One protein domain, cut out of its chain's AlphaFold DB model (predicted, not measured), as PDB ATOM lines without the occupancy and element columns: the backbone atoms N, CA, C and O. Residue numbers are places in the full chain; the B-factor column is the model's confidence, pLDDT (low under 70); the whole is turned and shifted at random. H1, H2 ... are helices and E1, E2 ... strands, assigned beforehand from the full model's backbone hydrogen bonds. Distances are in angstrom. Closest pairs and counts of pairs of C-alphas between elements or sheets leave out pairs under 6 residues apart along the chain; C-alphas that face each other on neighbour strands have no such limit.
ATOM      1  N   LYS A 199     193.298 303.405 169.825       94.00
ATOM      2  CA  LYS A 199     193.052 304.604 169.016       94.00
ATOM      3  C   LYS A 199     192.308 304.232 167.739       94.00
ATOM      4  O   LYS A 199     192.497 303.138 167.218       94.00
ATOM      5  N   ARG A 200     191.567 305.197 167.184       94.50
ATOM      6  CA  ARG A 200     190.898 305.106 165.874       94.50
ATOM      7  C   ARG A 200     189.807 304.029 165.820       94.50
ATOM      8  O   ARG A 200     189.605 303.372 164.798       94.50
ATOM      9  N   VAL A 201     189.087 303.855 166.928       96.00
ATOM     10  CA  VAL A 201     187.861 303.047 166.982       96.00
ATOM     11  C   VAL A 201     186.853 303.607 165.973       96.00
ATOM     12  O   VAL A 201     186.637 304.814 165.920       96.00
ATOM     13  N   GLY A 202     186.281 302.734 165.142       93.12
ATOM     14  CA  GLY A 202     185.408 303.103 164.019       93.12
ATOM     15  C   GLY A 202     186.132 303.324 162.685       93.12
ATOM     16  O   GLY A 202     185.498 303.278 161.634       93.12
ATOM     17  N   GLU A 203     187.456 303.497 162.699       93.88
ATOM     18  CA  GLU A 203     188.277 303.547 161.480       93.88
ATOM     19  C   GLU A 203     189.051 302.244 161.263       93.88
ATOM     20  O   GLU A 203     189.155 301.769 160.134       93.88
ATOM     21  N   LEU A 204     189.602 301.674 162.340       92.38
ATOM     22  CA  LEU A 204     190.401 300.452 162.306       92.38
ATOM     23  C   LEU A 204     189.641 299.294 162.948       92.38
ATOM     24  O   LEU A 204     189.218 299.376 164.101       92.38
ATOM     25  N   GLU A 205     189.536 298.184 162.221       92.25
ATOM     26  CA  GLU A 205     188.855 296.971 162.684       92.25
ATOM     27  C   GLU A 205     189.470 296.435 163.988       92.25
ATOM     28  O   GLU A 205     188.770 296.211 164.972       92.25
ATOM     29  N   PHE A 206     190.803 296.362 164.044       92.50
ATOM     30  CA  PHE A 206     191.554 295.929 165.225       92.50
ATOM     31  C   PHE A 206     191.367 296.818 166.454       92.50
ATOM     32  O   PHE A 206     191.429 296.325 167.574       92.50
ATOM     33  N   ALA A 207     191.111 298.117 166.275       95.12
ATOM     34  CA  ALA A 207     190.836 298.995 167.409       95.12
ATOM     35  C   ALA A 207     189.483 298.655 168.050       95.12
ATOM     36  O   ALA A 207     189.361 298.646 169.271       95.12
ATOM     37  N   ILE A 208     188.478 298.326 167.231       97.31
ATOM     38  CA  ILE A 208     187.153 297.902 167.708       97.31
ATOM     39  C   ILE A 208     187.275 296.551 168.415       97.31
ATOM     40  O   ILE A 208     186.777 296.390 169.529       97.31
ATOM     41  N   LYS A 209     188.000 295.604 167.814       96.81
ATOM     42  CA  LYS A 209     188.255 294.293 168.417       96.81
ATOM     43  C   LYS A 209     189.029 294.396 169.732       96.81
ATOM     44  O   LYS A 209     188.671 293.721 170.688       96.81
ATOM     45  N   ALA A 210     190.000 295.305 169.843       96.75
ATOM     46  CA  ALA A 210     190.690 295.581 171.103       96.75
ATOM     47  C   ALA A 210     189.740 296.112 172.193       96.75
ATOM     48  O   ALA A 210     189.862 295.724 173.355       96.75
ATOM     49  N   VAL A 211     188.765 296.961 171.840       98.31
ATOM     50  CA  VAL A 211     187.712 297.390 172.780       98.31
ATOM     51  C   VAL A 211     186.853 296.201 173.212       98.31
ATOM     52  O   VAL A 211     186.598 296.046 174.405       98.31
ATOM     53  N   ILE A 212     186.441 295.352 172.270       98.44
ATOM     54  CA  ILE A 212     185.645 294.151 172.552       98.44
ATOM     55  C   ILE A 212     186.417 293.196 173.473       98.44
ATOM     56  O   ILE A 212     185.900 292.814 174.518       98.44
ATOM     57  N   ALA A 213     187.672 292.872 173.153       97.81
ATOM     58  CA  ALA A 213     188.533 292.017 173.969       97.81
ATOM     59  C   ALA A 213     188.753 292.595 175.377       97.81
ATOM     60  O   ALA A 213     188.738 291.857 176.362       97.81
ATOM     61  N   TYR A 214     188.897 293.921 175.502       98.12
ATOM     62  CA  TYR A 214     188.964 294.592 176.801       98.12
ATOM     63  C   TYR A 214     187.678 294.399 177.616       98.12
ATOM     64  O   TYR A 214     187.761 294.086 178.804       98.12
ATOM     65  N   LYS A 215     186.505 294.574 176.992       98.12
ATOM     66  CA  LYS A 215     185.195 294.420 177.645       98.12
ATOM     67  C   LYS A 215     184.920 292.970 178.036       98.12
ATOM     68  O   LYS A 215     184.557 292.724 179.180       98.12
ATOM     69  N   LEU A 216     185.195 292.016 177.145       97.50
ATOM     70  CA  LEU A 216     185.110 290.580 177.429       97.50
ATOM     71  C   LEU A 216     186.054 290.169 178.557       97.50
ATOM     72  O   LEU A 216     185.663 289.418 179.440       97.50
ATOM     73  N   GLY A 217     187.284 290.684 178.569       96.00
ATOM     74  CA  GLY A 217     188.226 290.396 179.643       96.00
ATOM     75  C   GLY A 217     187.864 291.058 180.974       96.00
ATOM     76  O   GLY A 217     188.314 290.598 182.014       96.00
ATOM     77  N   HIS A 218     187.110 292.159 180.975       96.31
ATOM     78  CA  HIS A 218     186.603 292.801 182.199       96.31
ATOM     79  C   HIS A 218     185.225 292.287 182.617       96.31
ATOM     80  O   HIS A 218     184.706 292.771 183.615       96.31
ATOM     81  N   GLU A 219     184.649 291.348 181.861       96.00
ATOM     82  CA  GLU A 219     183.294 290.842 182.094       96.00
ATOM     83  C   GLU A 219     182.268 291.986 182.189       96.00
ATOM     84  O   GLU A 219     181.339 291.935 182.987       96.00
ATOM     85  N   ASP A 220     182.445 293.031 181.364       97.31
ATOM     86  CA  ASP A 220     181.596 294.233 181.344       97.31
ATOM     87  C   ASP A 220     180.119 293.837 181.143       97.31
ATOM     88  O   ASP A 220     179.764 293.447 180.023       97.31
ATOM     89  N   PRO A 221     179.249 293.958 182.170       96.19
ATOM     90  CA  PRO A 221     177.882 293.437 182.125       96.19
ATOM     91  C   PRO A 221     177.033 294.049 181.011       96.19
ATOM     92  O   PRO A 221     176.171 293.382 180.433       96.19
ATOM     93  N   GLU A 222     177.290 295.316 180.674       96.25
ATOM     94  CA  GLU A 222     176.556 296.013 179.621       96.25
ATOM     95  C   GLU A 222     176.873 295.444 178.239       96.25
ATOM     96  O   GLU A 222     176.014 295.445 177.356       96.25
ATOM     97  N   PHE A 223     178.086 294.921 178.060       97.81
ATOM     98  CA  PHE A 223     178.514 294.299 176.817       97.81
ATOM     99  C   PHE A 223     178.251 292.791 176.793       97.81
ATOM    100  O   PHE A 223     177.718 292.283 175.808       97.81
ATOM    101  N   THR A 224     178.584 292.061 177.859       97.25
ATOM    102  CA  THR A 224     178.468 290.594 177.904       97.25
ATOM    103  C   THR A 224     177.022 290.125 177.773       97.25
ATOM    104  O   THR A 224     176.779 289.125 177.100       97.25
ATOM    105  N   LYS A 225     176.036 290.887 178.270       97.00
ATOM    106  CA  LYS A 225     174.606 290.585 178.055       97.00
ATOM    107  C   LYS A 225     174.196 290.563 176.575       97.00
ATOM    108  O   LYS A 225     173.244 289.867 176.207       97.00
ATOM    109  N   LEU A 226     174.914 291.296 175.718       97.88
ATOM    110  CA  LEU A 226     174.666 291.362 174.273       97.88
ATOM    111  C   LEU A 226     175.191 290.124 173.531       97.88
ATOM    112  O   LEU A 226     174.751 289.860 172.414       97.88
ATOM    113  N   ILE A 227     176.105 289.362 174.141       98.00
ATOM    114  CA  ILE A 227     176.757 288.195 173.540       98.00
ATOM    115  C   ILE A 227     176.177 286.920 174.176       98.00
ATOM    116  O   ILE A 227     176.461 286.647 175.342       98.00
ATOM    117  N   PRO A 228     175.386 286.103 173.453       96.25
ATOM    118  CA  PRO A 228     174.638 284.994 174.056       96.25
ATOM    119  C   PRO A 228     175.477 283.995 174.868       96.25
ATOM    120  O   PRO A 228     175.068 283.597 175.957       96.25
ATOM    121  N   ALA A 229     176.665 283.617 174.388       96.75
ATOM    122  CA  ALA A 229     177.566 282.707 175.098       96.75
ATOM    123  C   ALA A 229     178.130 283.296 176.401       96.75
ATOM    124  O   ALA A 229     178.433 282.545 177.322       96.75
ATOM    125  N   CYS A 230     178.231 284.621 176.513       96.94
ATOM    126  CA  CYS A 230     178.728 285.298 177.713       96.94
ATOM    127  C   CYS A 230     177.656 285.466 178.799       96.94
ATOM    128  O   CYS A 230     177.961 285.978 179.868       96.94
ATOM    129  N   ARG A 231     176.409 285.041 178.549       94.44
ATOM    130  CA  ARG A 231     175.327 285.039 179.553       94.44
ATOM    131  C   ARG A 231     175.418 283.863 180.535       94.44
ATOM    132  O   ARG A 231     174.589 283.754 181.431       94.44
ATOM    133  N   TYR A 232     176.375 282.963 180.329       91.50
ATOM    134  CA  TYR A 232     176.694 281.877 181.253       91.50
ATOM    135  C   TYR A 232     177.633 282.393 182.347       91.50
ATOM    136  O   TYR A 232     178.390 283.328 182.106       91.50
ATOM    137  N   GLU A 233     177.602 281.760 183.525       84.62
ATOM    138  CA  GLU A 233     178.429 282.151 184.682       84.62
ATOM    139  C   GLU A 233     179.920 282.196 184.346       84.62
ATOM    140  O   GLU A 233     180.643 283.073 184.805       84.62
ATOM    141  N   GLU A 234     180.375 281.262 183.513       92.75
ATOM    142  CA  GLU A 234     181.752 281.194 183.059       92.75
ATOM    143  C   GLU A 234     181.799 281.132 181.536       92.75
ATOM    144  O   GLU A 234     181.055 280.375 180.899       92.75
ATOM    145  N   TYR A 235     182.726 281.881 180.944       95.69
ATOM    146  CA  TYR A 235     183.013 281.809 179.519       95.69
ATOM    147  C   TYR A 235     184.497 282.031 179.223       95.69
ATOM    148  O   TYR A 235     185.221 282.669 179.986       95.69
ATOM    149  N   ASP A 236     184.935 281.522 178.075       95.88
ATOM    150  CA  ASP A 236     186.202 281.896 177.451       95.88
ATOM    151  C   ASP A 236     185.920 282.690 176.169       95.88
ATOM    152  O   ASP A 236     184.833 282.602 175.590       95.88
ATOM    153  N   PHE A 237     186.910 283.441 175.690       95.81
ATOM    154  CA  PHE A 237     186.863 284.040 174.362       95.81
ATOM    155  C   PHE A 237     188.160 283.784 173.605       95.81
ATOM    156  O   PHE A 237     189.257 283.847 174.160       95.81
ATOM    157  N   LEU A 238     188.011 283.496 172.320       94.19
ATOM    158  CA  LEU A 238     189.083 283.279 171.369       94.19
ATOM    159  C   LEU A 238     189.143 284.471 170.416       94.19
ATOM    160  O   LEU A 238     188.102 284.992 170.023       94.19
ATOM    161  N   ILE A 239     190.346 284.884 170.041       91.44
ATOM    162  CA  ILE A 239     190.627 286.017 169.153       91.44
ATOM    163  C   ILE A 239     191.331 285.475 167.914       91.44
ATOM    164  O   ILE A 239     192.264 284.681 168.055       91.44
ATOM    165  N   GLN A 240     190.896 285.913 166.728       86.38
ATOM    166  CA  GLN A 240     191.528 285.586 165.441       86.38
ATOM    167  C   GLN A 240     191.802 284.075 165.294       86.38
ATOM    168  O   GLN A 240     192.923 283.640 165.024       86.38
ATOM    169  N   THR A 241     190.774 283.252 165.522       83.50
ATOM    170  CA  THR A 241     190.906 281.785 165.526       83.50
ATOM    171  C   THR A 241     190.367 281.155 164.243       83.50
ATOM    172  O   THR A 241     189.351 281.580 163.692       83.50
ATOM    173  N   PHE A 242     191.026 280.103 163.760       82.69
ATOM    174  CA  PHE A 242     190.564 279.347 162.598       82.69
ATOM    175  C   PHE A 242     189.645 278.230 163.046       82.69
ATOM    176  O   PHE A 242     189.985 277.382 163.872       82.69
ATOM    177  N   VAL A 243     188.488 278.178 162.409       78.69
ATOM    178  CA  VAL A 243     187.464 277.176 162.701       78.69
ATOM    179  C   VAL A 243     187.537 275.954 161.789       78.69
ATOM    180  O   VAL A 243     186.894 274.950 162.071       78.69
ATOM    181  N   GLY A 244     188.372 275.984 160.747       70.06
ATOM    182  CA  GLY A 244     188.624 274.828 159.891       70.06
ATOM    183  C   GLY A 244     189.783 275.044 158.911       70.06
ATOM    184  O   GLY A 244     190.111 276.187 158.604       70.06
ATOM    185  N   PRO A 245     190.392 273.959 158.396       60.72
ATOM    186  CA  PRO A 245     191.562 274.025 157.511       60.72
ATOM    187  C   PRO A 245     191.261 274.625 156.129       60.72
ATOM    188  O   PRO A 245     192.154 275.144 155.469       60.72
ATOM    189  N   THR A 246     190.005 274.572 155.678       66.19
ATOM    190  CA  THR A 246     189.564 275.134 154.389       66.19
ATOM    191  C   THR A 246     189.194 276.615 154.475       66.19
ATOM    192  O   THR A 246     189.055 277.282 153.447       66.19
ATOM    193  N   ILE A 247     189.037 277.146 155.688       71.69
ATOM    194  CA  ILE A 247     188.691 278.540 155.926       71.69
ATOM    195  C   ILE A 247     189.983 279.357 155.945       71.69
ATOM    196  O   ILE A 247     190.818 279.199 156.826       71.69
ATOM    197  N   ARG A 248     190.150 280.240 154.956       70.69
ATOM    198  CA  ARG A 248     191.377 281.040 154.790       70.69
ATOM    199  C   ARG A 248     191.428 282.301 155.656       70.69
ATOM    200  O   ARG A 248     192.497 282.882 155.787       70.69
ATOM    201  N   LYS A 249     190.287 282.736 156.203       81.94
ATOM    202  CA  LYS A 249     190.181 283.916 157.069       81.94
ATOM    203  C   LYS A 249     189.860 283.473 158.505       81.94
ATOM    204  O   LYS A 249     188.888 282.738 158.672       81.94
ATOM    205  N   PRO A 250     190.620 283.907 159.524       86.38
ATOM    206  CA  PRO A 250     190.250 283.649 160.910       86.38
ATOM    207  C   PRO A 250     188.909 284.305 161.254       86.38
ATOM    208  O   PRO A 250     188.552 285.358 160.720       86.38
ATOM    209  N   VAL A 251     188.184 283.686 162.180       90.62
ATOM    210  CA  VAL A 251     187.039 284.313 162.839       90.62
ATOM    211  C   VAL A 251     187.554 285.419 163.739       90.62
ATOM    212  O   VAL A 251     188.543 285.219 164.448       90.62
ATOM    213  N   ASP A 252     186.857 286.551 163.755       94.12
ATOM    214  CA  ASP A 252     187.271 287.689 164.561       94.12
ATOM    215  C   ASP A 252     187.319 287.362 166.050       94.12
ATOM    216  O   ASP A 252     188.390 287.473 166.655       94.12
ATOM    217  N   LEU A 253     186.191 286.923 166.620       95.94
ATOM    218  CA  LEU A 253     186.137 286.384 167.975       95.94
ATOM    219  C   LEU A 253     185.174 285.194 168.081       95.94
ATOM    220  O   LEU A 253     184.165 285.120 167.379       95.94
ATOM    221  N   ILE A 254     185.445 284.284 169.015       96.44
ATOM    222  CA  ILE A 254     184.507 283.229 169.426       96.44
ATOM    223  C   ILE A 254     184.365 283.274 170.937       96.44
ATOM    224  O   ILE A 254     185.368 283.184 171.631       96.44
ATOM    225  N   CYS A 255     183.145 283.366 171.452       97.25
ATOM    226  CA  CYS A 255     182.872 283.220 172.882       97.25
ATOM    227  C   CYS A 255     182.300 281.829 173.165       97.25
ATOM    228  O   CYS A 255     181.452 281.345 172.412       97.25
ATOM    229  N   ILE A 256     182.767 281.196 174.240       95.81
ATOM    230  CA  ILE A 256     182.383 279.842 174.650       95.81
ATOM    231  C   ILE A 256     181.902 279.899 176.096       95.81
ATOM    232  O   ILE A 256     182.717 280.011 177.005       95.81
ATOM    233  N   GLY A 257     180.588 279.829 176.292       95.88
ATOM    234  CA  GLY A 257     179.936 279.742 177.594       95.88
ATOM    235  C   GLY A 257     179.844 278.304 178.088       95.88
ATOM    236  O   GLY A 257     179.533 277.387 177.314       95.88
ATOM    237  N   TYR A 258     180.088 278.106 179.380       92.88
ATOM    238  CA  TYR A 258     180.130 276.793 180.015       92.88
ATOM    239  C   TYR A 258     178.861 276.531 180.830       92.88
ATOM    240  O   TYR A 258     178.631 277.140 181.869       92.88
ATOM    241  N   GLY A 259     178.040 275.586 180.366       89.31
ATOM    242  CA  GLY A 259     177.008 274.937 181.174       89.31
ATOM    243  C   GLY A 259     177.452 273.544 181.629       89.31
ATOM    244  O   GLY A 259     178.418 272.984 181.108       89.31
ATOM    245  N   LYS A 260     176.723 272.943 182.583       86.31
ATOM    246  CA  LYS A 260     177.065 271.617 183.145       86.31
ATOM    247  C   LYS A 260     177.239 270.536 182.069       86.31
ATOM    248  O   LYS A 260     178.247 269.843 182.064       86.31
ATOM    249  N   LEU A 261     176.278 270.433 181.149       87.00
ATOM    250  CA  LEU A 261     176.274 269.475 180.029       87.00
ATOM    251  C   LEU A 261     176.146 270.171 178.669       87.00
ATOM    252  O   LEU A 261     175.868 269.542 177.651       87.00
ATOM    253  N   THR A 262     176.307 271.494 178.656       88.69
ATOM    254  CA  THR A 262     176.110 272.311 177.465       88.69
ATOM    255  C   THR A 262     177.295 273.235 177.233       88.69
ATOM    256  O   THR A 262     177.961 273.696 178.166       88.69
ATOM    257  N   ARG A 263     177.563 273.524 175.967       90.56
ATOM    258  CA  ARG A 263     178.479 274.584 175.543       90.56
ATOM    259  C   ARG A 263     177.701 275.568 174.689       90.56
ATOM    260  O   ARG A 263     177.065 275.172 173.715       90.56
ATOM    261  N   ALA A 264     177.724 276.842 175.055       94.62
ATOM    262  CA  ALA A 264     177.147 277.899 174.237       94.62
ATOM    263  C   ALA A 264     178.252 278.570 173.430       94.62
ATOM    264  O   ALA A 264     179.209 279.078 173.999       94.62
ATOM    265  N   ILE A 265     178.126 278.572 172.110       94.94
ATOM    266  CA  ILE A 265     179.112 279.131 171.191       94.94
ATOM    267  C   ILE A 265     178.502 280.364 170.529       94.94
ATOM    268  O   ILE A 265     177.461 280.264 169.873       94.94
ATOM    269  N   THR A 266     179.150 281.519 170.667       97.94
ATOM    270  CA  THR A 266     178.848 282.712 169.865       97.94
ATOM    271  C   THR A 266     180.013 283.001 168.939       97.94
ATOM    272  O   THR A 266     181.122 283.264 169.402       97.94
ATOM    273  N   ILE A 267     179.759 282.978 167.633       97.31
ATOM    274  CA  ILE A 267     180.732 283.372 166.608       97.31
ATOM    275  C   ILE A 267     180.488 284.842 166.279       97.31
ATOM    276  O   ILE A 267     179.365 285.215 165.940       97.31
ATOM    277  N   ILE A 268     181.528 285.663 166.406       98.19
ATOM    278  CA  ILE A 268     181.453 287.116 166.280       98.19
ATOM    279  C   ILE A 268     182.272 287.559 165.068       98.19
ATOM    280  O   ILE A 268     183.428 287.164 164.924       98.19
ATOM    281  N   GLU A 269     181.692 288.425 164.240       97.44
ATOM    282  CA  GLU A 269     182.384 289.133 163.160       97.44
ATOM    283  C   GLU A 269     182.160 290.647 163.320       97.44
ATOM    284  O   GLU A 269     181.050 291.108 163.617       97.44
ATOM    285  N   VAL A 270     183.223 291.430 163.140       97.19
ATOM    286  CA  VAL A 270     183.254 292.874 163.400       97.19
ATOM    287  C   VAL A 270     183.436 293.643 162.093       97.19
ATOM    288  O   VAL A 270     184.256 293.284 161.251       97.19
ATOM    289  N   LYS A 271     182.695 294.742 161.919       97.12
ATOM    290  CA  LYS A 271     182.801 295.642 160.761       97.12
ATOM    291  C   LYS A 271     183.031 297.083 161.197       97.12
ATOM    292  O   LYS A 271     182.443 297.580 162.154       97.12
ATOM    293  N   THR A 272     183.865 297.807 160.455       94.94
ATOM    294  CA  THR A 272     184.197 299.209 160.766       94.94
ATOM    295  C   THR A 272     183.045 300.183 160.523       94.94
ATOM    296  O   THR A 272     182.962 301.202 161.196       94.94
ATOM    297  N   LYS A 273     182.143 299.899 159.578       94.75
ATOM    298  CA  LYS A 273     181.024 300.799 159.252       94.75
ATOM    299  C   LYS A 273     179.717 300.040 159.117       94.75
ATOM    300  O   LYS A 273     178.911 300.039 160.042       94.75
ATOM    301  N   THR A 274     179.532 299.380 157.981       97.38
ATOM    302  CA  THR A 274     178.274 298.731 157.619       97.38
ATOM    303  C   THR A 274     178.493 297.235 157.475       97.38
ATOM    304  O   THR A 274     179.446 296.843 156.807       97.38
ATOM    305  N   ALA A 275     177.610 296.433 158.066       98.06
ATOM    306  CA  ALA A 275     177.518 295.001 157.797       98.06
ATOM    307  C   ALA A 275     176.374 294.693 156.818       98.06
ATOM    308  O   ALA A 275     175.327 295.358 156.829       98.06
ATOM    309  N   ASP A 276     176.569 293.681 155.975       97.62
ATOM    310  CA  ASP A 276     175.569 293.212 155.017       97.62
ATOM    311  C   ASP A 276     175.382 291.688 154.997       97.62
ATOM    312  O   ASP A 276     175.887 290.962 155.854       97.62
ATOM    313  N   ILE A 277     174.576 291.197 154.050       96.88
ATOM    314  CA  ILE A 277     174.209 289.782 153.986       96.88
ATOM    315  C   ILE A 277     175.420 288.870 153.756       96.88
ATOM    316  O   ILE A 277     175.428 287.748 154.256       96.88
ATOM    317  N   ASN A 278     176.474 289.342 153.085       96.69
ATOM    318  CA  ASN A 278     177.674 288.536 152.865       96.69
ATOM    319  C   ASN A 278     178.448 288.320 154.168       96.69
ATOM    320  O   ASN A 278     178.991 287.236 154.381       96.69
ATOM    321  N   ASP A 279     178.450 289.311 155.064       96.69
ATOM    322  CA  ASP A 279     179.037 289.165 156.398       96.69
ATOM    323  C   ASP A 279     178.278 288.114 157.225       96.69
ATOM    324  O   ASP A 279     178.885 287.307 157.929       96.69
ATOM    325  N   PHE A 280     176.950 288.054 157.087       96.69
ATOM    326  CA  PHE A 280     176.137 287.017 157.725       96.69
ATOM    327  C   PHE A 280     176.362 285.625 157.120       96.69
ATOM    328  O   PHE A 280     176.518 284.649 157.853       96.69
ATOM    329  N   ILE A 281     176.455 285.519 155.790       95.69
ATOM    330  CA  ILE A 281     176.823 284.268 155.104       95.69
ATOM    331  C   ILE A 281     178.196 283.782 155.588       95.69
ATOM    332  O   ILE A 281     178.396 282.584 155.790       95.69
ATOM    333  N   GLN A 282     179.141 284.695 155.815       93.88
ATOM    334  CA  GLN A 282     180.453 284.354 156.357       93.88
ATOM    335  C   GLN A 282     180.362 283.783 157.782       93.88
ATOM    336  O   GLN A 282     181.015 282.778 158.070       93.88
ATOM    337  N   LEU A 283     179.519 284.351 158.650       95.06
ATOM    338  CA  LEU A 283     179.250 283.789 159.977       95.06
ATOM    339  C   LEU A 283     178.644 282.383 159.914       95.06
ATOM    340  O   LEU A 283     179.088 281.499 160.646       95.06
ATOM    341  N   LEU A 284     177.689 282.145 159.010       93.12
ATOM    342  CA  LEU A 284     177.127 280.809 158.788       93.12
ATOM    343  C   LEU A 284     178.207 279.812 158.336       93.12
ATOM    344  O   LEU A 284     178.277 278.699 158.858       93.12
ATOM    345  N   LYS A 285     179.109 280.211 157.425       91.62
ATOM    346  CA  LYS A 285     180.253 279.373 157.008       91.62
ATOM    347  C   LYS A 285     181.146 279.011 158.189       91.62
ATOM    348  O   LYS A 285     181.577 277.865 158.303       91.62
ATOM    349  N   TYR A 286     181.434 279.978 159.060       92.12
ATOM    350  CA  TYR A 286     182.232 279.734 160.255       92.12
ATOM    351  C   TYR A 286     181.535 278.790 161.232       92.12
ATOM    352  O   TYR A 286     182.190 277.907 161.782       92.12
ATOM    353  N   GLN A 287     180.221 278.930 161.408       90.25
ATOM    354  CA  GLN A 287     179.415 278.034 162.231       90.25
ATOM    355  C   GLN A 287     179.493 276.595 161.737       90.25
ATOM    356  O   GLN A 287     179.822 275.702 162.516       90.25
ATOM    357  N   GLU A 288     179.265 276.365 160.445       86.31
ATOM    358  CA  GLU A 288     179.342 275.019 159.876       86.31
ATOM    359  C   GLU A 288     180.766 274.453 159.952       86.31
ATOM    360  O   GLU A 288     180.953 273.309 160.366       86.31
ATOM    361  N   ALA A 289     181.796 275.253 159.660       85.94
ATOM    362  CA  ALA A 289     183.186 274.821 159.811       85.94
ATOM    363  C   ALA A 289     183.518 274.429 161.263       85.94
ATOM    364  O   ALA A 289     184.100 273.365 161.500       85.94
ATOM    365  N   PHE A 290     183.084 275.233 162.240       86.44
ATOM    366  CA  PHE A 290     183.266 274.935 163.659       86.44
ATOM    367  C   PHE A 290     182.555 273.636 164.050       86.44
ATOM    368  O   PHE A 290     183.147 272.798 164.735       86.44
ATOM    369  N   ARG A 291     181.307 273.447 163.601       83.06
ATOM    370  CA  ARG A 291     180.519 272.234 163.860       83.06
ATOM    371  C   ARG A 291     181.229 270.984 163.360       83.06
ATOM    372  O   ARG A 291     181.390 270.024 164.112       83.06
ATOM    373  N   ILE A 292     181.714 271.027 162.118       78.62
ATOM    374  CA  ILE A 292     182.419 269.914 161.469       78.62
ATOM    375  C   ILE A 292     183.649 269.491 162.272       78.62
ATOM    376  O   ILE A 292     183.928 268.296 162.377       78.62
ATOM    377  N   ARG A 293     184.384 270.458 162.824       77.25
ATOM    378  CA  ARG A 293     185.622 270.196 163.557       77.25
ATOM    379  C   ARG A 293     185.381 269.698 164.986       77.25
ATOM    380  O   ARG A 293     186.160 268.872 165.455       77.25
ATOM    381  N   ASN A 294     184.344 270.192 165.669       77.12
ATOM    382  CA  ASN A 294     184.240 270.069 167.128       77.12
ATOM    383  C   ASN A 294     183.125 269.140 167.646       77.12
ATOM    384  O   ASN A 294     183.289 268.595 168.731       77.12
ATOM    385  N   LEU A 295     182.025 268.906 166.914       71.50
ATOM    386  CA  LEU A 295     180.845 268.218 167.480       71.50
ATOM    387  C   LEU A 295     180.967 266.692 167.633       71.50
ATOM    388  O   LEU A 295     180.167 266.082 168.332       71.50
ATOM    389  N   LYS A 296     181.932 266.037 166.978       61.22
ATOM    390  CA  LYS A 296     181.957 264.563 166.893       61.22
ATOM    391  C   LYS A 296     182.588 263.840 168.092       61.22
ATOM    392  O   LYS A 296     182.692 262.618 168.031       61.22
ATOM    393  N   LYS A 297     183.064 264.541 169.127       59.00
ATOM    394  CA  LYS A 297     184.027 263.948 170.076       59.00
ATOM    395  C   LYS A 297     183.588 263.857 171.539       59.00
ATOM    396  O   LYS A 297     184.163 263.032 172.240       59.00
ATOM    397  N   ASP A 298     182.564 264.599 171.969       66.12
ATOM    398  CA  ASP A 298     182.170 264.658 173.384       66.12
ATOM    399  C   ASP A 298     180.638 264.532 173.537       66.12
ATOM    400  O   ASP A 298     179.898 264.954 172.650       66.12
ATOM    401  N   ASP A 299     180.151 264.019 174.673       72.88
ATOM    402  CA  ASP A 299     178.711 263.909 175.006       72.88
ATOM    403  C   ASP A 299     178.075 265.260 175.416       72.88
ATOM    404  O   ASP A 299     177.111 265.323 176.181       72.88
ATOM    405  N   LEU A 300     178.642 266.373 174.945       79.44
ATOM    406  CA  LEU A 300     178.186 267.727 175.249       79.44
ATOM    407  C   LEU A 300     177.188 268.205 174.195       79.44
ATOM    408  O   LEU A 300     177.442 268.107 172.996       79.44
ATOM    409  N   ALA A 301     176.094 268.819 174.641       83.94
ATOM    410  CA  ALA A 301     175.178 269.514 173.744       83.94
ATOM    411  C   ALA A 301     175.705 270.924 173.425       83.94
ATOM    412  O   ALA A 301     176.148 271.659 174.315       83.94
ATOM    413  N   TYR A 302     175.630 271.339 172.161       86.62
ATOM    414  CA  TYR A 302     176.153 272.634 171.714       86.62
ATOM    415  C   TYR A 302     175.030 273.565 171.260       86.62
ATOM    416  O   TYR A 302     174.313 273.282 170.305       86.62
ATOM    417  N   LYS A 303     174.930 274.734 171.896       90.44
ATOM    418  CA  LYS A 303     174.038 275.819 171.475       90.44
ATOM    419  C   LYS A 303     174.828 276.833 170.672       90.44
ATOM    420  O   LYS A 303     175.827 277.353 171.161       90.44
ATOM    421  N   PHE A 304     174.383 277.135 169.460       91.69
ATOM    422  CA  PHE A 304     175.074 278.076 168.589       91.69
ATOM    423  C   PHE A 304     174.318 279.391 168.471       91.69
ATOM    424  O   PHE A 304     173.091 279.425 168.412       91.69
ATOM    425  N   SER A 305     175.085 280.467 168.388       96.25
ATOM    426  CA  SER A 305     174.600 281.813 168.130       96.25
ATOM    427  C   SER A 305     175.582 282.564 167.238       96.25
ATOM    428  O   SER A 305     176.786 282.285 167.227       96.25
ATOM    429  N   LEU A 306     175.057 283.517 166.480       97.19
ATOM    430  CA  LEU A 306     175.820 284.349 165.556       97.19
ATOM    431  C   LEU A 306     175.736 285.801 166.003       97.19
ATOM    432  O   LEU A 306     174.663 286.267 166.382       97.19
ATOM    433  N   CYS A 307     176.847 286.526 165.941       98.38
ATOM    434  CA  CYS A 307     176.883 287.930 166.311       98.38
ATOM    435  C   CYS A 307     177.613 288.771 165.262       98.38
ATOM    436  O   CYS A 307     178.771 288.512 164.941       98.38
ATOM    437  N   LEU A 308     176.937 289.799 164.748       98.25
ATOM    438  CA  LEU A 308     177.562 290.831 163.924       98.25
ATOM    439  C   LEU A 308     177.654 292.124 164.719       98.25
ATOM    440  O   LEU A 308     176.659 292.580 165.284       98.25
ATOM    441  N   ILE A 309     178.835 292.736 164.704       98.62
ATOM    442  CA  ILE A 309     179.088 294.021 165.352       98.62
ATOM    443  C   ILE A 309     179.446 295.053 164.282       98.62
ATOM    444  O   ILE A 309     180.462 294.915 163.602       98.62
ATOM    445  N   ALA A 310     178.634 296.097 164.124       98.44
ATOM    446  CA  ALA A 310     178.824 297.147 163.115       98.44
ATOM    447  C   ALA A 310     178.311 298.506 163.624       98.44
ATOM    448  O   ALA A 310     177.679 298.569 164.670       98.44
ATOM    449  N   GLN A 311     178.567 299.609 162.913       97.81
ATOM    450  CA  GLN A 311     177.893 300.884 163.227       97.81
ATOM    451  C   GLN A 311     176.490 300.944 162.615       97.81
ATOM    452  O   GLN A 311     175.632 301.685 163.091       97.81
ATOM    453  N   ARG A 312     176.292 300.236 161.494       97.44
ATOM    454  CA  ARG A 312     175.046 300.178 160.722       97.44
ATOM    455  C   ARG A 312     174.875 298.794 160.098       97.44
ATOM    456  O   ARG A 312     175.857 298.135 159.753       97.44
ATOM    457  N   PHE A 313     173.632 298.409 159.846       97.94
ATOM    458  CA  PHE A 313     173.276 297.174 159.149       97.94
ATOM    459  C   PHE A 313     172.453 297.499 157.901       97.94
ATOM    460  O   PHE A 313     171.588 298.373 157.938       97.94
ATOM    461  N   LYS A 314     172.716 296.823 156.775       96.62
ATOM    462  CA  LYS A 314     171.868 296.973 155.581       96.62
ATOM    463  C   LYS A 314     170.475 296.384 155.830       96.62
ATOM    464  O   LYS A 314     170.341 295.346 156.473       96.62
ATOM    465  N   GLN A 315     169.450 296.997 155.239       93.94
ATOM    466  CA  GLN A 315     168.055 296.580 155.429       93.94
ATOM    467  C   GLN A 315     167.795 295.123 155.018       93.94
ATOM    468  O   GLN A 315     167.048 294.419 155.686       93.94
ATOM    469  N   GLU A 316     168.425 294.649 153.940       93.75
ATOM    470  CA  GLU A 316     168.303 293.257 153.486       93.75
ATOM    471  C   GLU A 316     168.751 292.255 154.561       93.75
ATOM    472  O   GLU A 316     168.036 291.293 154.844       93.75
ATOM    473  N   LEU A 317     169.892 292.521 155.207       96.00
ATOM    474  CA  LEU A 317     170.399 291.726 156.325       96.00
ATOM    475  C   LEU A 317     169.419 291.756 157.503       96.00
ATOM    476  O   LEU A 317     169.043 290.704 158.011       96.00
ATOM    477  N   MET A 318     168.967 292.951 157.897       95.50
ATOM    478  CA  MET A 318     168.007 293.133 158.992       95.50
ATOM    479  C   MET A 318     166.718 292.336 158.757       95.50
ATOM    480  O   MET A 318     166.265 291.605 159.640       95.50
ATOM    481  N   ASN A 319     166.162 292.427 157.546       93.94
ATOM    482  CA  ASN A 319     164.956 291.705 157.151       93.94
ATOM    483  C   ASN A 319     165.163 290.189 157.231       93.94
ATOM    484  O   ASN A 319     164.310 289.475 157.758       93.94
ATOM    485  N   TYR A 320     166.296 289.688 156.734       94.75
ATOM    486  CA  TYR A 320     166.585 288.258 156.773       94.75
ATOM    487  C   TYR A 320     166.792 287.751 158.206       94.75
ATOM    488  O   TYR A 320     166.206 286.740 158.589       94.75
ATOM    489  N   CYS A 321     167.548 288.478 159.035       95.44
ATOM    490  CA  CYS A 321     167.739 288.135 160.444       95.44
ATOM    491  C   CYS A 321     166.416 288.135 161.225       95.44
ATOM    492  O   CYS A 321     166.222 287.251 162.061       95.44
ATOM    493  N   TYR A 322     165.492 289.063 160.937       94.62
ATOM    494  CA  TYR A 322     164.142 289.055 161.516       94.62
ATOM    495  C   TYR A 322     163.408 287.748 161.198       94.62
ATOM    496  O   TYR A 322     162.958 287.049 162.105       94.62
ATOM    497  N   LEU A 323     163.322 287.395 159.911       93.56
ATOM    498  CA  LEU A 323     162.611 286.194 159.463       93.56
ATOM    499  C   LEU A 323     163.229 284.929 160.049       93.56
ATOM    500  O   LEU A 323     162.524 284.035 160.510       93.56
ATOM    501  N   ARG A 324     164.559 284.881 160.084       93.94
ATOM    502  CA  ARG A 324     165.298 283.755 160.633       93.94
ATOM    503  C   ARG A 324     165.088 283.592 162.132       93.94
ATOM    504  O   ARG A 324     164.888 282.473 162.578       93.94
ATOM    505  N   LYS A 325     165.074 284.683 162.903       93.19
ATOM    506  CA  LYS A 325     164.751 284.644 164.339       93.19
ATOM    507  C   LYS A 325     163.341 284.107 164.587       93.19
ATOM    508  O   LYS A 325     163.116 283.416 165.574       93.19
ATOM    509  N   MET A 326     162.402 284.433 163.703       91.88
ATOM    510  CA  MET A 326     161.017 283.987 163.812       91.88
ATOM    511  C   MET A 326     160.855 282.495 163.489       91.88
ATOM    512  O   MET A 326     160.187 281.787 164.234       91.88
ATOM    513  N   LEU A 327     161.482 282.018 162.407       93.38
ATOM    514  CA  LEU A 327     161.304 280.651 161.890       93.38
ATOM    515  C   LEU A 327     162.342 279.640 162.414       93.38
ATOM    516  O   LEU A 327     162.133 278.433 162.322       93.38
ATOM    517  N   ILE A 328     163.464 280.121 162.960       92.25
ATOM    518  CA  ILE A 328     164.551 279.330 163.563       92.25
ATOM    519  C   ILE A 328     164.940 279.951 164.926       92.25
ATOM    520  O   ILE A 328     166.066 280.424 165.106       92.25
ATOM    521  N   PRO A 329     164.026 279.991 165.913       88.44
ATOM    522  CA  PRO A 329     164.241 280.719 167.168       88.44
ATOM    523  C   PRO A 329     165.336 280.138 168.078       88.44
ATOM    524  O   PRO A 329     165.799 280.826 168.984       88.44
ATOM    525  N   TRP A 330     165.758 278.890 167.867       86.75
ATOM    526  CA  TRP A 330     166.790 278.228 168.682       86.75
ATOM    527  C   TRP A 330     168.230 278.562 168.263       86.75
ATOM    528  O   TRP A 330     169.155 278.280 169.022       86.75
ATOM    529  N   GLU A 331     168.438 279.173 167.092       87.62
ATOM    530  CA  GLU A 331     169.737 279.731 166.706       87.62
ATOM    531  C   GLU A 331     169.715 281.251 166.852       87.62
ATOM    532  O   GLU A 331     169.295 281.982 165.951       87.62
ATOM    533  N   GLU A 332     170.171 281.729 168.006       92.94
ATOM    534  CA  GLU A 332     170.128 283.150 168.331       92.94
ATOM    535  C   GLU A 332     171.055 283.971 167.420       92.94
ATOM    536  O   GLU A 332     172.217 283.625 167.195       92.94
ATOM    537  N   ILE A 333     170.541 285.099 166.927       95.75
ATOM    538  CA  ILE A 333     171.295 286.075 166.139       95.75
ATOM    539  C   ILE A 333     171.300 287.395 166.900       95.75
ATOM    540  O   ILE A 333     170.240 287.963 167.173       95.75
ATOM    541  N   ALA A 334     172.493 287.894 167.203       97.19
ATOM    542  CA  ALA A 334     172.710 289.179 167.843       97.19
ATOM    543  C   ALA A 334     173.303 290.171 166.835       97.19
ATOM    544  O   ALA A 334     174.436 290.018 166.381       97.19
ATOM    545  N   LEU A 335     172.549 291.211 166.492       98.25
ATOM    546  CA  LEU A 335     173.077 292.356 165.755       98.25
ATOM    547  C   LEU A 335     173.387 293.449 166.771       98.25
ATOM    548  O   LEU A 335     172.489 293.911 167.473       98.25
ATOM    549  N   VAL A 336     174.655 293.823 166.898       98.50
ATOM    550  CA  VAL A 336     175.113 294.794 167.894       98.50
ATOM    551  C   VAL A 336     175.625 296.033 167.180       98.50
ATOM    552  O   VAL A 336     176.634 295.999 166.471       98.50
ATOM    553  N   ASN A 337     174.931 297.143 167.397       98.06
ATOM    554  CA  ASN A 337     175.369 298.444 166.937       98.06
ATOM    555  C   ASN A 337     176.410 299.014 167.897       98.06
ATOM    556  O   ASN A 337     176.222 298.963 169.115       98.06
ATOM    557  N   TYR A 338     177.474 299.608 167.359       98.25
ATOM    558  CA  TYR A 338     178.426 300.372 168.156       98.25
ATOM    559  C   TYR A 338     178.599 301.802 167.659       98.25
ATOM    560  O   TYR A 338     178.481 302.096 166.469       98.25
ATOM    561  N   VAL A 339     178.922 302.691 168.593       98.00
ATOM    562  CA  VAL A 339     179.250 304.091 168.312       98.00
ATOM    563  C   VAL A 339     180.596 304.401 168.963       98.00
ATOM    564  O   VAL A 339     180.705 304.225 170.182       98.00
ATOM    565  N   PRO A 340     181.617 304.837 168.197       97.44
ATOM    566  CA  PRO A 340     182.880 305.295 168.762       97.44
ATOM    567  C   PRO A 340     182.671 306.429 169.770       97.44
ATOM    568  O   PRO A 340     181.898 307.356 169.535       97.44
ATOM    569  N   THR A 341     183.381 306.367 170.888       96.75
ATOM    570  CA  THR A 341     183.334 307.358 171.966       96.75
ATOM    571  C   THR A 341     184.750 307.754 172.392       96.75
ATOM    572  O   THR A 341     185.752 307.216 171.903       96.75
ATOM    573  N   SER A 342     184.846 308.746 173.284       94.12
ATOM    574  CA  SER A 342     186.113 309.177 173.896       94.12
ATOM    575  C   SER A 342     187.198 309.512 172.862       94.12
ATOM    576  O   SER A 342     188.332 309.042 172.962       94.12
ATOM    577  N   ASN A 343     186.840 310.305 171.846       93.44
ATOM    578  CA  ASN A 343     187.712 310.671 170.724       93.44
ATOM    579  C   ASN A 343     188.279 309.442 169.987       93.44
ATOM    580  O   ASN A 343     189.490 309.324 169.785       93.44
ATOM    581  N   ASN A 344     187.395 308.509 169.612       94.69
ATOM    582  CA  ASN A 344     187.713 307.261 168.910       94.69
ATOM    583  C   ASN A 344     188.700 306.362 169.674       94.69
ATOM    584  O   ASN A 344     189.556 305.711 169.069       94.69
ATOM    585  N   ARG A 345     188.619 306.328 171.008       95.75
ATOM    586  CA  ARG A 345     189.429 305.430 171.861       95.75
ATOM    587  C   ARG A 345     188.600 304.355 172.556       95.75
ATOM    588  O   ARG A 345     189.156 303.424 173.138       95.75
ATOM    589  N   ASP A 346     187.282 304.474 172.486       97.50
ATOM    590  CA  ASP A 346     186.345 303.499 173.023       97.50
ATOM    591  C   ASP A 346     185.103 303.384 172.130       97.50
ATOM    592  O   ASP A 346     185.014 304.055 171.097       97.50
ATOM    593  N   ALA A 347     184.165 302.519 172.508       97.88
ATOM    594  CA  ALA A 347     182.850 302.438 171.893       97.88
ATOM    595  C   ALA A 347     181.759 302.086 172.911       97.88
ATOM    596  O   ALA A 347     181.969 301.310 173.848       97.88
ATOM    597  N   SER A 348     180.570 302.635 172.676       97.88
ATOM    598  CA  SER A 348     179.323 302.156 173.280       97.88
ATOM    599  C   SER A 348     178.695 301.095 172.379       97.88
ATOM    600  O   SER A 348     178.840 301.175 171.160       97.88
ATOM    601  N   PHE A 349     178.018 300.109 172.969       98.44
ATOM    602  CA  PHE A 349     177.408 298.986 172.255       98.44
ATOM    603  C   PHE A 349     175.949 298.836 172.674       98.44
ATOM    604  O   PHE A 349     175.617 299.017 173.844       98.44
ATOM    605  N   ARG A 350     175.079 298.494 171.725       97.69
ATOM    606  CA  ARG A 350     173.658 298.233 171.976       97.69
ATOM    607  C   ARG A 350     173.118 297.190 171.012       97.69
ATOM    608  O   ARG A 350     173.577 297.103 169.876       97.69
ATOM    609  N   SER A 351     172.124 296.424 171.451       96.12
ATOM    610  CA  SER A 351     171.396 295.530 170.549       96.12
ATOM    611  C   SER A 351     170.646 296.349 169.506       96.12
ATOM    612  O   SER A 351     170.005 297.346 169.840       96.12
ATOM    613  N   GLU A 352     170.689 295.899 168.263       95.75
ATOM    614  CA  GLU A 352     169.856 296.434 167.200       95.75
ATOM    615  C   GLU A 352     168.497 295.727 167.191       95.75
ATOM    616  O   GLU A 352     168.413 294.497 167.271       95.75
ATOM    617  N   ALA A 353     167.421 296.511 167.116       90.12
ATOM    618  CA  ALA A 353     166.068 295.982 167.045       90.12
ATOM    619  C   ALA A 353     165.756 295.501 165.620       90.12
ATOM    620  O   ALA A 353     165.896 296.239 164.648       90.12
ATOM    621  N   LEU A 354     165.300 294.254 165.498       89.50
ATOM    622  CA  LEU A 354     164.841 293.697 164.229       89.50
ATOM    623  C   LEU A 354     163.385 294.113 163.991       89.50
ATOM    624  O   LEU A 354     162.518 293.816 164.812       89.50
ATOM    625  N   ILE A 355     163.117 294.768 162.861       83.81
ATOM    626  CA  ILE A 355     161.777 295.231 162.475       83.81
ATOM    627  C   ILE A 355     161.203 294.282 161.418       83.81
ATOM    628  O   ILE A 355     161.920 293.852 160.510       83.81
ATOM    629  N   LYS A 356     159.905 293.963 161.527       82.94
ATOM    630  CA  LYS A 356     159.203 293.117 160.556       82.94
ATOM    631  C   LYS A 356     159.254 293.755 159.156       82.94
ATOM    632  O   LYS A 356     158.912 294.931 159.028       82.94
ATOM    633  N   PRO A 357     159.628 293.007 158.103       80.38
ATOM    634  CA  PRO A 357     159.597 293.531 156.741       80.38
ATOM    635  C   PRO A 357     158.169 293.895 156.303       80.38
ATOM    636  O   PRO A 357     157.213 293.205 156.655       80.38
ATOM    637  N   ILE A 358     158.039 294.965 155.512       73.50
ATOM    638  CA  ILE A 358     156.742 295.533 155.089       73.50
ATOM    639  C   ILE A 358     156.174 294.810 153.852       73.50
ATOM    640  O   ILE A 358     154.962 294.782 153.656       73.50
ATOM    641  N   SER A 359     157.020 294.194 153.021       75.38
ATOM    642  CA  SER A 359     156.584 293.516 151.797       75.38
ATOM    643  C   SER A 359     157.403 292.267 151.475       75.38
ATOM    644  O   SER A 359     158.593 292.172 151.783       75.38
TER     645      SER A 359
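This is residues 199 to 359 of the 497 residues of an uncharacterized protein of Candidatus Bathyarchaeota archaeon (UniProt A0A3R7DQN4). A twisted sheet of six strands, curled like part of a barrel, wraps round helix H1 on its hollow face, while the long helix H4 crosses slantwise over the other face. H5 is on H4's side, by E5; the short H3 is on H1's side, and H2 grazes the sheet. The 161 printed residues run H1 H2 H3 E1 E2 E3 H4 E4 H5 E5 E6, and the mixed sheet has the order E1 E2 E3 E4 E5 E6. The class is mixed, helices and strands; the whole is compact, with a radius of gyration of the C-alphas of 15.4 A and spans of 47 by 42 by 31 A.

Find C-alpha 205 at (188.855, 296.971, 162.684); from there H1, residues 205 to 217, runs 18.2 A. Next come H2, residues 221 to 224, and H3, residues 228 to 231. E1 is residues 235 to 241, 16.1 A; E2, 251 to 258, 20.0 A; E3, 262 to 270, 25.9 A. H4, residues 277 to 294, runs 25.7 A from C-alpha 277 at (174.209, 289.782, 153.986). Then follow E4, 301 to 310, 29.8 A; H5, 315 to 327, 18.5 A; E5, 332 to 341, 27.8 A; and E6, 346 to 351, 17.1 A, ending at (171.396, 295.530, 170.549).

Look first at the meander E1 E2 E3, each strand the antiparallel neighbour of the one before: N 238 and O 254 are 2.7 A apart, N 257 and O 264 2.8 A. E3 and E4 are parallel, with N 265 and O 303 at 2.8 A, as are E4 and E5, with N 334 and O 306 at 2.8 A. E5 and E6 form an antiparallel hairpin, with N 337 and O 350 at 2.8 A. E3, H4, E4 and E4, H5, E5 are strand-helix-strand units, parallel neighbours joined through a helix, with right-handed crossovers. H4 lies over E3 and E4, 8.2 A high; the C-alphas of Leu 283 and Leu 306, their closest, are 6.6 A apart. H4 and H5 only just touch, only at their ends, with 3 pairs of C-alphas within 8 A. On the opposite face H3 has a height of 5.9 A. H1 and H2 touch only at the corner. In H1, H4 and H5 every O i to N i+4 pair is within hydrogen-bond range; H2 and H3 are too short for one.

The C-alphas of Asp 299 and Asn 343, the two farthest apart, are 47.8 A apart. The printed part has no cut and no long link. Its mean pLDDT is 91.6; look for values under 70 at residues 245 to 246 and 296 to 298.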